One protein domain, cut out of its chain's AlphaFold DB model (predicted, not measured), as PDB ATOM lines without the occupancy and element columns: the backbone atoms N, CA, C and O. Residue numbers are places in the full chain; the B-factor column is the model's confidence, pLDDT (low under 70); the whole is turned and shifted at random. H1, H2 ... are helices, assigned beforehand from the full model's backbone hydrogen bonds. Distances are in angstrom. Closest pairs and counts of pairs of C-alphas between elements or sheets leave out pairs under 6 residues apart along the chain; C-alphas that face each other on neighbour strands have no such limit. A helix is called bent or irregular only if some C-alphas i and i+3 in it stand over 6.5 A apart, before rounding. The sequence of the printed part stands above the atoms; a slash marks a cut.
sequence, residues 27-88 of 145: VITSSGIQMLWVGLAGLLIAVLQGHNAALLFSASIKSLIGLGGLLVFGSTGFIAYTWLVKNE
ATOM      1  N   VAL A  27     185.680 163.158 118.106       91.81
ATOM      2  CA  VAL A  27     185.743 164.623 118.016       91.81
ATOM      3  C   VAL A  27     187.152 165.143 117.732       91.81
ATOM      4  O   VAL A  27     187.289 166.097 116.977       91.81
ATOM      5  N   ILE A  28     188.202 164.493 118.244       94.38
ATOM      6  CA  ILE A  28     189.595 164.890 117.998       94.38
ATOM      7  C   ILE A  28     189.941 164.677 116.523       94.38
ATOM      8  O   ILE A  28     190.497 165.570 115.887       94.38
ATOM      9  N   THR A  29     189.566 163.529 115.954       93.69
ATOM     10  CA  THR A  29     189.796 163.228 114.534       93.69
ATOM     11  C   THR A  29     189.035 164.194 113.628       93.69
ATOM     12  O   THR A  29     189.622 164.760 112.707       93.69
ATOM     13  N   SER A  30     187.750 164.433 113.907       91.44
ATOM     14  CA  SER A  30     186.923 165.359 113.120       91.44
ATOM     15  C   SER A  30     187.450 166.799 113.182       91.44
ATOM     16  O   SER A  30     187.604 167.449 112.144       91.44
ATOM     17  N   SER A  31     187.806 167.289 114.374       92.81
ATOM     18  CA  SER A  31     188.420 168.611 114.536       92.81
ATOM     19  C   SER A  31     189.784 168.699 113.851       92.81
ATOM     20  O   SER A  31     190.073 169.707 113.211       92.81
ATOM     21  N   GLY A  32     190.602 167.646 113.929       93.81
ATOM     22  CA  GLY A  32     191.909 167.583 113.274       93.81
ATOM     23  C   GLY A  32     191.812 167.701 111.752       93.81
ATOM     24  O   GLY A  32     192.532 168.499 111.156       93.81
ATOM     25  N   ILE A  33     190.874 166.982 111.127       92.81
ATOM     26  CA  ILE A  33     190.627 167.073 109.678       92.81
ATOM     27  C   ILE A  33     190.190 168.491 109.289       92.81
ATOM     28  O   ILE A  33     190.709 169.053 108.325       92.81
ATOM     29  N   GLN A  34     189.271 169.096 110.047       91.81
ATOM     30  CA  GLN A  34     188.812 170.464 109.789       91.81
ATOM     31  C   GLN A  34     189.954 171.486 109.915       91.81
ATOM     32  O   GLN A  34     190.127 172.320 109.027       91.81
ATOM     33  N   MET A  35     190.773 171.402 110.969       94.06
ATOM     34  CA  MET A  35     191.909 172.313 111.150       94.06
ATOM     35  C   MET A  35     192.999 172.117 110.091       94.06
ATOM     36  O   MET A  35     193.608 173.100 109.673       94.06
ATOM     37  N   LEU A  36     193.211 170.889 109.602       95.38
ATOM     38  CA  LEU A  36     194.133 170.623 108.497       95.38
ATOM     39  C   LEU A  36     193.696 171.361 107.225       95.38
ATOM     40  O   LEU A  36     194.506 172.046 106.607       95.38
ATOM     41  N   TRP A  37     192.413 171.279 106.864       94.56
ATOM     42  CA  TRP A  37     191.876 171.994 105.703       94.56
ATOM     43  C   TRP A  37     191.963 173.513 105.850       94.56
ATOM     44  O   TRP A  37     192.333 174.193 104.894       94.56
ATOM     45  N   VAL A  38     191.689 174.048 107.043       93.12
ATOM     46  CA  VAL A  38     191.869 175.480 107.331       93.12
ATOM     47  C   VAL A  38     193.333 175.893 107.158       93.12
ATOM     48  O   VAL A  38     193.610 176.905 106.516       93.12
ATOM     49  N   GLY A  39     194.276 175.096 107.672       94.25
ATOM     50  CA  GLY A  39     195.711 175.340 107.520       94.25
ATOM     51  C   GLY A  39     196.170 175.309 106.061       94.25
ATOM     52  O   GLY A  39     196.867 176.221 105.620       94.25
ATOM     53  N   LEU A  40     195.732 174.309 105.288       96.81
ATOM     54  CA  LEU A  40     196.044 174.192 103.858       96.81
ATOM     55  C   LEU A  40     195.459 175.350 103.042       96.81
ATOM     56  O   LEU A  40     196.154 175.917 102.201       96.81
ATOM     57  N   ALA A  41     194.210 175.738 103.309       95.81
ATOM     58  CA  ALA A  41     193.585 176.886 102.658       95.81
ATOM     59  C   ALA A  41     194.322 178.192 102.996       95.81
ATOM     60  O   ALA A  41     194.590 178.996 102.105       95.81
ATOM     61  N   GLY A  42     194.709 178.381 104.262       93.81
ATOM     62  CA  GLY A  42     195.512 179.525 104.694       93.81
ATOM     63  C   GLY A  42     196.877 179.575 104.005       93.81
ATOM     64  O   GLY A  42     197.286 180.634 103.530       93.81
ATOM     65  N   LEU A  43     197.547 178.427 103.878       92.56
ATOM     66  CA  LEU A  43     198.820 178.316 103.166       92.56
ATOM     67  C   LEU A  43     198.669 178.656 101.679       92.56
ATOM     68  O   LEU A  43     199.463 179.429 101.149       92.56
ATOM     69  N   LEU A  44     197.632 178.135 101.019       95.38
ATOM     70  CA  LEU A  44     197.339 178.447  99.620       95.38
ATOM     71  C   LEU A  44     197.123 179.952  99.422       95.38
ATOM     72  O   LEU A  44     197.701 180.542  98.514       95.38
ATOM     73  N   ILE A  45     196.339 180.588 100.296       94.56
ATOM     74  CA  ILE A  45     196.106 182.036 100.252       94.56
ATOM     75  C   ILE A  45     197.419 182.806 100.437       94.56
ATOM     76  O   ILE A  45     197.670 183.757  99.699       94.56
ATOM     77  N   ALA A  46     198.274 182.397 101.378       92.25
ATOM     78  CA  ALA A  46     199.568 183.042 101.604       92.25
ATOM     79  C   ALA A  46     200.475 182.970 100.362       92.25
ATOM     80  O   ALA A  46     201.072 183.981  99.983       92.25
ATOM     81  N   VAL A  47     200.519 181.805  99.701       92.06
ATOM     82  CA  VAL A  47     201.263 181.588  98.448       92.06
ATOM     83  C   VAL A  47     200.702 182.448  97.315       92.06
ATOM     84  O   VAL A  47     201.468 183.121  96.632       92.06
ATOM     85  N   LEU A  48     199.377 182.487  97.139       95.19
ATOM     86  CA  LEU A  48     198.725 183.301  96.104       95.19
ATOM     87  C   LEU A  48     198.942 184.806  96.306       95.19
ATOM     88  O   LEU A  48     198.993 185.555  95.335       95.19
ATOM     89  N   GLN A  49     199.098 185.251  97.553       94.50
ATOM     90  CA  GLN A  49     199.451 186.634  97.877       94.50
ATOM     91  C   GLN A  49     200.949 186.940  97.701       94.50
ATOM     92  O   GLN A  49     201.362 188.077  97.914       94.50
ATOM     93  N   GLY A  50     201.772 185.956  97.324       91.19
ATOM     94  CA  GLY A  50     203.201 186.148  97.080       91.19
ATOM     95  C   GLY A  50     204.031 186.351  98.349       91.19
ATOM     96  O   GLY A  50     205.095 186.968  98.290       91.19
ATOM     97  N   HIS A  51     203.569 185.859  99.506       87.56
ATOM     98  CA  HIS A  51     204.346 185.963 100.741       87.56
ATOM     99  C   HIS A  51     205.650 185.168 100.631       87.56
ATOM    100  O   HIS A  51     205.662 183.998 100.250       87.56
ATOM    101  N   ASN A  52     206.762 185.802 101.001       85.19
ATOM    102  CA  ASN A  52     208.070 185.165 100.954       85.19
ATOM    103  C   ASN A  52     208.230 184.174 102.118       85.19
ATOM    104  O   ASN A  52     208.218 184.576 103.281       85.19
ATOM    105  N   ALA A  53     208.457 182.894 101.811       83.44
ATOM    106  CA  ALA A  53     208.709 181.855 102.812       83.44
ATOM    107  C   ALA A  53     209.930 182.156 103.705       83.44
ATOM    108  O   ALA A  53     209.994 181.681 104.838       83.44
ATOM    109  N   ALA A  54     210.864 182.999 103.248       82.44
ATOM    110  CA  ALA A  54     212.001 183.455 104.041       82.44
ATOM    111  C   ALA A  54     211.590 184.200 105.328       82.44
ATOM    112  O   ALA A  54     212.350 184.206 106.295       82.44
ATOM    113  N   LEU A  55     210.373 184.766 105.376       82.06
ATOM    114  CA  LEU A  55     209.807 185.404 106.574       82.06
ATOM    115  C   LEU A  55     209.650 184.436 107.755       82.06
ATOM    116  O   LEU A  55     209.626 184.869 108.903       82.06
ATOM    117  N   LEU A  56     209.571 183.126 107.499       81.56
ATOM    118  CA  LEU A  56     209.526 182.121 108.562       81.56
ATOM    119  C   LEU A  56     210.842 182.075 109.349       81.56
ATOM    120  O   LEU A  56     210.825 181.888 110.563       81.56
ATOM    121  N   PHE A  57     211.974 182.296 108.678       85.06
ATOM    122  CA  PHE A  57     213.299 182.266 109.306       85.06
ATOM    123  C   PHE A  57     213.649 183.565 110.036       85.06
ATOM    124  O   PHE A  57     214.561 183.575 110.858       85.06
ATOM    125  N   SER A  58     212.918 184.653 109.776       88.25
ATOM    126  CA  SER A  58     213.043 185.914 110.514       88.25
ATOM    127  C   SER A  58     212.033 186.048 111.662       88.25
ATOM    128  O   SER A  58     211.966 187.099 112.306       88.25
ATOM    129  N   ALA A  59     211.249 185.002 111.947       90.25
ATOM    130  CA  ALA A  59     210.259 185.024 113.015       90.25
ATOM    131  C   ALA A  59     210.923 185.193 114.392       90.25
ATOM    132  O   ALA A  59     211.782 184.415 114.804       90.25
ATOM    133  N   SER A  60     210.490 186.210 115.140       94.06
ATOM    134  CA  SER A  60     210.971 186.416 116.507       94.06
ATOM    135  C   SER A  60     210.485 185.309 117.450       94.06
ATOM    136  O   SER A  60     209.383 184.780 117.290       94.06
ATOM    137  N   ILE A  61     211.254 185.033 118.511       94.00
ATOM    138  CA  ILE A  61     210.862 184.089 119.576       94.00
ATOM    139  C   ILE A  61     209.485 184.449 120.155       94.00
ATOM    140  O   ILE A  61     208.670 183.567 120.402       94.00
ATOM    141  N   LYS A  62     209.184 185.746 120.315       93.94
ATOM    142  CA  LYS A  62     207.868 186.210 120.784       93.94
ATOM    143  C   LYS A  62     206.734 185.773 119.850       93.94
ATOM    144  O   LYS A  62     205.706 185.309 120.332       93.94
ATOM    145  N   SER A  63     206.931 185.890 118.535       93.62
ATOM    146  CA  SER A  63     205.957 185.441 117.531       93.62
ATOM    147  C   SER A  63     205.764 183.925 117.577       93.62
ATOM    148  O   SER A  63     204.633 183.448 117.585       93.62
ATOM    149  N   LEU A  64     206.858 183.164 117.700       93.69
ATOM    150  CA  LEU A  64     206.808 181.703 117.802       93.69
ATOM    151  C   LEU A  64     206.088 181.229 119.071       93.69
ATOM    152  O   LEU A  64     205.284 180.304 119.004       93.69
ATOM    153  N   ILE A  65     206.319 181.886 120.211       95.25
ATOM    154  CA  ILE A  65     205.588 181.604 121.455       95.25
ATOM    155  C   ILE A  65     204.100 181.927 121.289       95.25
ATOM    156  O   ILE A  65     203.256 181.123 121.678       95.25
ATOM    157  N   GLY A  66     203.767 183.069 120.678       94.12
ATOM    158  CA  GLY A  66     202.380 183.437 120.383       94.12
ATOM    159  C   GLY A  66     201.687 182.417 119.478       94.12
ATOM    160  O   GLY A  66     200.577 181.979 119.777       94.12
ATOM    161  N   LEU A  67     202.372 181.969 118.424       94.00
ATOM    162  CA  LEU A  67     201.899 180.912 117.534       94.00
ATOM    163  C   LEU A  67     201.693 179.594 118.288       94.00
ATOM    164  O   LEU A  67     200.647 178.972 118.139       94.00
ATOM    165  N   GLY A  68     202.643 179.191 119.135       95.69
ATOM    166  CA  GLY A  68     202.512 178.006 119.986       95.69
ATOM    167  C   GLY A  68     201.296 178.089 120.911       95.69
ATOM    168  O   GLY A  68     200.536 177.129 121.018       95.69
ATOM    169  N   GLY A  69     201.053 179.258 121.507       93.88
ATOM    170  CA  GLY A  69     199.850 179.523 122.293       93.88
ATOM    171  C   GLY A  69     198.568 179.367 121.470       93.88
ATOM    172  O   GLY A  69     197.646 178.682 121.905       93.88
ATOM    173  N   LEU A  70     198.517 179.939 120.264       93.12
ATOM    174  CA  LEU A  70     197.368 179.799 119.362       93.12
ATOM    175  C   LEU A  70     197.127 178.348 118.941       93.12
ATOM    176  O   LEU A  70     195.976 177.924 118.892       93.12
ATOM    177  N   LEU A  71     198.187 177.583 118.672       94.94
ATOM    178  CA  LEU A  71     198.074 176.165 118.339       94.94
ATOM    179  C   LEU A  71     197.476 175.378 119.507       94.94
ATOM    180  O   LEU A  71     196.515 174.645 119.315       94.94
ATOM    181  N   VAL A  72     197.984 175.568 120.727       94.88
ATOM    182  CA  VAL A  72     197.479 174.849 121.905       94.88
ATOM    183  C   VAL A  72     196.047 175.274 122.226       94.88
ATOM    184  O   VAL A  72     195.133 174.453 122.153       94.88
ATOM    185  N   PHE A  73     195.830 176.556 122.538       93.25
ATOM    186  CA  PHE A  73     194.531 177.043 123.001       93.25
ATOM    187  C   PHE A  73     193.472 177.006 121.899       93.25
ATOM    188  O   PHE A  73     192.338 176.595 122.157       93.25
ATOM    189  N   GLY A  74     193.839 177.371 120.668       92.62
ATOM    190  CA  GLY A  74     192.944 177.350 119.515       92.62
ATOM    191  C   GLY A  74     192.466 175.941 119.182       92.62
ATOM    192  O   GLY A  74     191.264 175.739 119.017       92.62
ATOM    193  N   SER A  75     193.362 174.947 119.169       94.31
ATOM    194  CA  SER A  75     192.962 173.557 118.927       94.31
ATOM    195  C   SER A  75     192.096 172.999 120.055       94.31
ATOM    196  O   SER A  75     191.052 172.418 119.765       94.31
ATOM    197  N   THR A  76     192.439 173.218 121.333       94.81
ATOM    198  CA  THR A  76     191.565 172.777 122.442       94.81
ATOM    199  C   THR A  76     190.189 173.435 122.403       94.81
ATOM    200  O   THR A  76     189.180 172.754 122.595       94.81
ATOM    201  N   GLY A  77     190.121 174.736 122.103       93.62
ATOM    202  CA  GLY A  77     188.855 175.454 121.971       93.62
ATOM    203  C   GLY A  77     188.012 174.927 120.812       93.62
ATOM    204  O   GLY A  77     186.805 174.739 120.955       93.62
ATOM    205  N   PHE A  78     188.640 174.611 119.679       93.38
ATOM    206  CA  PHE A  78     187.935 174.084 118.513       93.38
ATOM    207  C   PHE A  78     187.448 172.637 118.697       93.38
ATOM    208  O   PHE A  78     186.352 172.293 118.245       93.38
ATOM    209  N   ILE A  79     188.210 171.803 119.415       95.56
ATOM    210  CA  ILE A  79     187.768 170.460 119.825       95.56
ATOM    211  C   ILE A  79     186.535 170.568 120.731       95.56
ATOM    212  O   ILE A  79     185.534 169.891 120.486       95.56
ATOM    213  N   ALA A  80     186.564 171.463 121.725       94.62
ATOM    214  CA  ALA A  80     185.414 171.716 122.594       94.62
ATOM    215  C   ALA A  80     184.194 172.214 121.801       94.62
ATOM    216  O   ALA A  80     183.082 171.737 122.021       94.62
ATOM    217  N   TYR A  81     184.395 173.109 120.827       92.31
ATOM    218  CA  TYR A  81     183.331 173.571 119.933       92.31
ATOM    219  C   TYR A  81     182.734 172.431 119.098       92.31
ATOM    220  O   TYR A  81     181.516 172.293 119.033       92.31
ATOM    221  N   THR A  82     183.567 171.575 118.503       92.12
ATOM    222  CA  THR A  82     183.097 170.435 117.695       92.12
ATOM    223  C   THR A  82     182.302 169.446 118.548       92.12
ATOM    224  O   THR A  82     181.250 168.962 118.126       92.12
ATOM    225  N   TRP A  83     182.756 169.190 119.779       92.94
ATOM    226  CA  TRP A  83     181.998 168.404 120.747       92.94
ATOM    227  C   TRP A  83     180.643 169.053 121.059       92.94
ATOM    228  O   TRP A  83     179.619 168.372 121.021       92.94
ATOM    229  N   LEU A  84     180.611 170.367 121.290       92.38
ATOM    230  CA  LEU A  84     179.386 171.110 121.589       92.38
ATOM    231  C   LEU A  84     178.388 171.042 120.423       92.38
ATOM    232  O   LEU A  84     177.212 170.762 120.633       92.38
ATOM    233  N   VAL A  85     178.858 171.227 119.185       90.56
ATOM    234  CA  VAL A  85     178.034 171.104 117.970       90.56
ATOM    235  C   VAL A  85     177.389 169.721 117.886       90.56
ATOM    236  O   VAL A  85     176.207 169.625 117.550       90.56
ATOM    237  N   LYS A  86     178.135 168.658 118.209       88.81
ATOM    238  CA  LYS A  86     177.645 167.276 118.130       88.81
ATOM    239  C   LYS A  86     176.659 166.923 119.250       88.81
ATOM    240  O   LYS A  86     175.702 166.203 118.987       88.81
ATOM    241  N   ASN A  87     176.878 167.418 120.469       90.56
ATOM    242  CA  ASN A  87     176.184 166.922 121.666       90.56
ATOM    243  C   ASN A  87     175.117 167.872 122.228       90.56
ATOM    244  O   ASN A  87     174.237 167.424 122.956       90.56
ATOM    245  N   GLU A  88     175.156 169.166 121.903       92.00
ATOM    246  CA  GLU A  88     174.266 170.164 122.501       92.00
ATOM    247  C   GLU A  88     173.305 170.801 121.473       92.00
ATOM    248  O   GLU A  88     173.588 170.887 120.263       92.00
TER     249      GLU A  88
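Overview. This is residues 27 to 88 of the 145 residues of the protein "EamA domain-containing protein" of Spirochaetia bacterium (UniProt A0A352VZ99). Two long helices, H3 and H1, make an open V, meeting where H1 begins and where the later part of H3 lies, with residues 27 to 35 of H1 on residues 75 to 83 of H3. At the wide end of the V the chain passes from H1 to H3 through a stretch that holds the one-turn helix H2, and the space between the two long helices is open there. The printed part has 62 residues with three named helices, in the order H1, H2, H3, and no named strand; its class is all helix. It is loose, with a radius of gyration of the C-alphas of 14.5 A, and flat, its C-alphas spanning 43 by 26 by 14 A.

Along the chain. The longest helix is H3, residues 61 to 87, which measures 38.8 A from first to last C-alpha. It begins at C-alpha 61, at (210.862, 184.089, 119.576), and ends at C-alpha 87, at (176.184, 166.922, 121.666). H1, residues 27 to 48, measures 31.6 A and begins at C-alpha 27, at (185.743, 164.623, 118.016). H2 has four residues, 53 to 56, and measures 5.8 A. None of the three helices is bent or irregular.

Arrangement. H3 and H1 touch, with 9 pairs of C-alphas within 8 A. The closest C-alphas of the two are those of Ile 79 and Ser 31, 5.6 A apart. H3 touches H1 with residues 75 to 83 alone, and H1 touches H3 with residues 27 to 35 alone. Their lines stand at a steep tilt of 48 degrees and they run opposite ways, with their centres 13.0 A apart. H2 touches no helix; it is apart from H1 and apart from H3, with no C-alpha of either within 8 A of it. In H1 and H3 every O i to N i+4 pair is within hydrogen-bond range. H2 is too short for such a pair, and its one O i to N i+3 pair is within range.

Size, cuts and confidence. The two C-alphas farthest apart are those of Ala 54 and Glu 88, at 44.1 A, while those of Val 27 and Glu 88, the first and last printed, are 13.5 A apart. The links from H1 to H2 and from H2 to H3 are both tight, with 4 residues each. Residues 36 to 42 and 44 to 48 of H1 stand free, and so do residues 61 to 63 and 65 to 73 of H3. The printed part has no cut. Its mean pLDDT is 92.3, and no printed residue is under 70; the mean of H2 is 82.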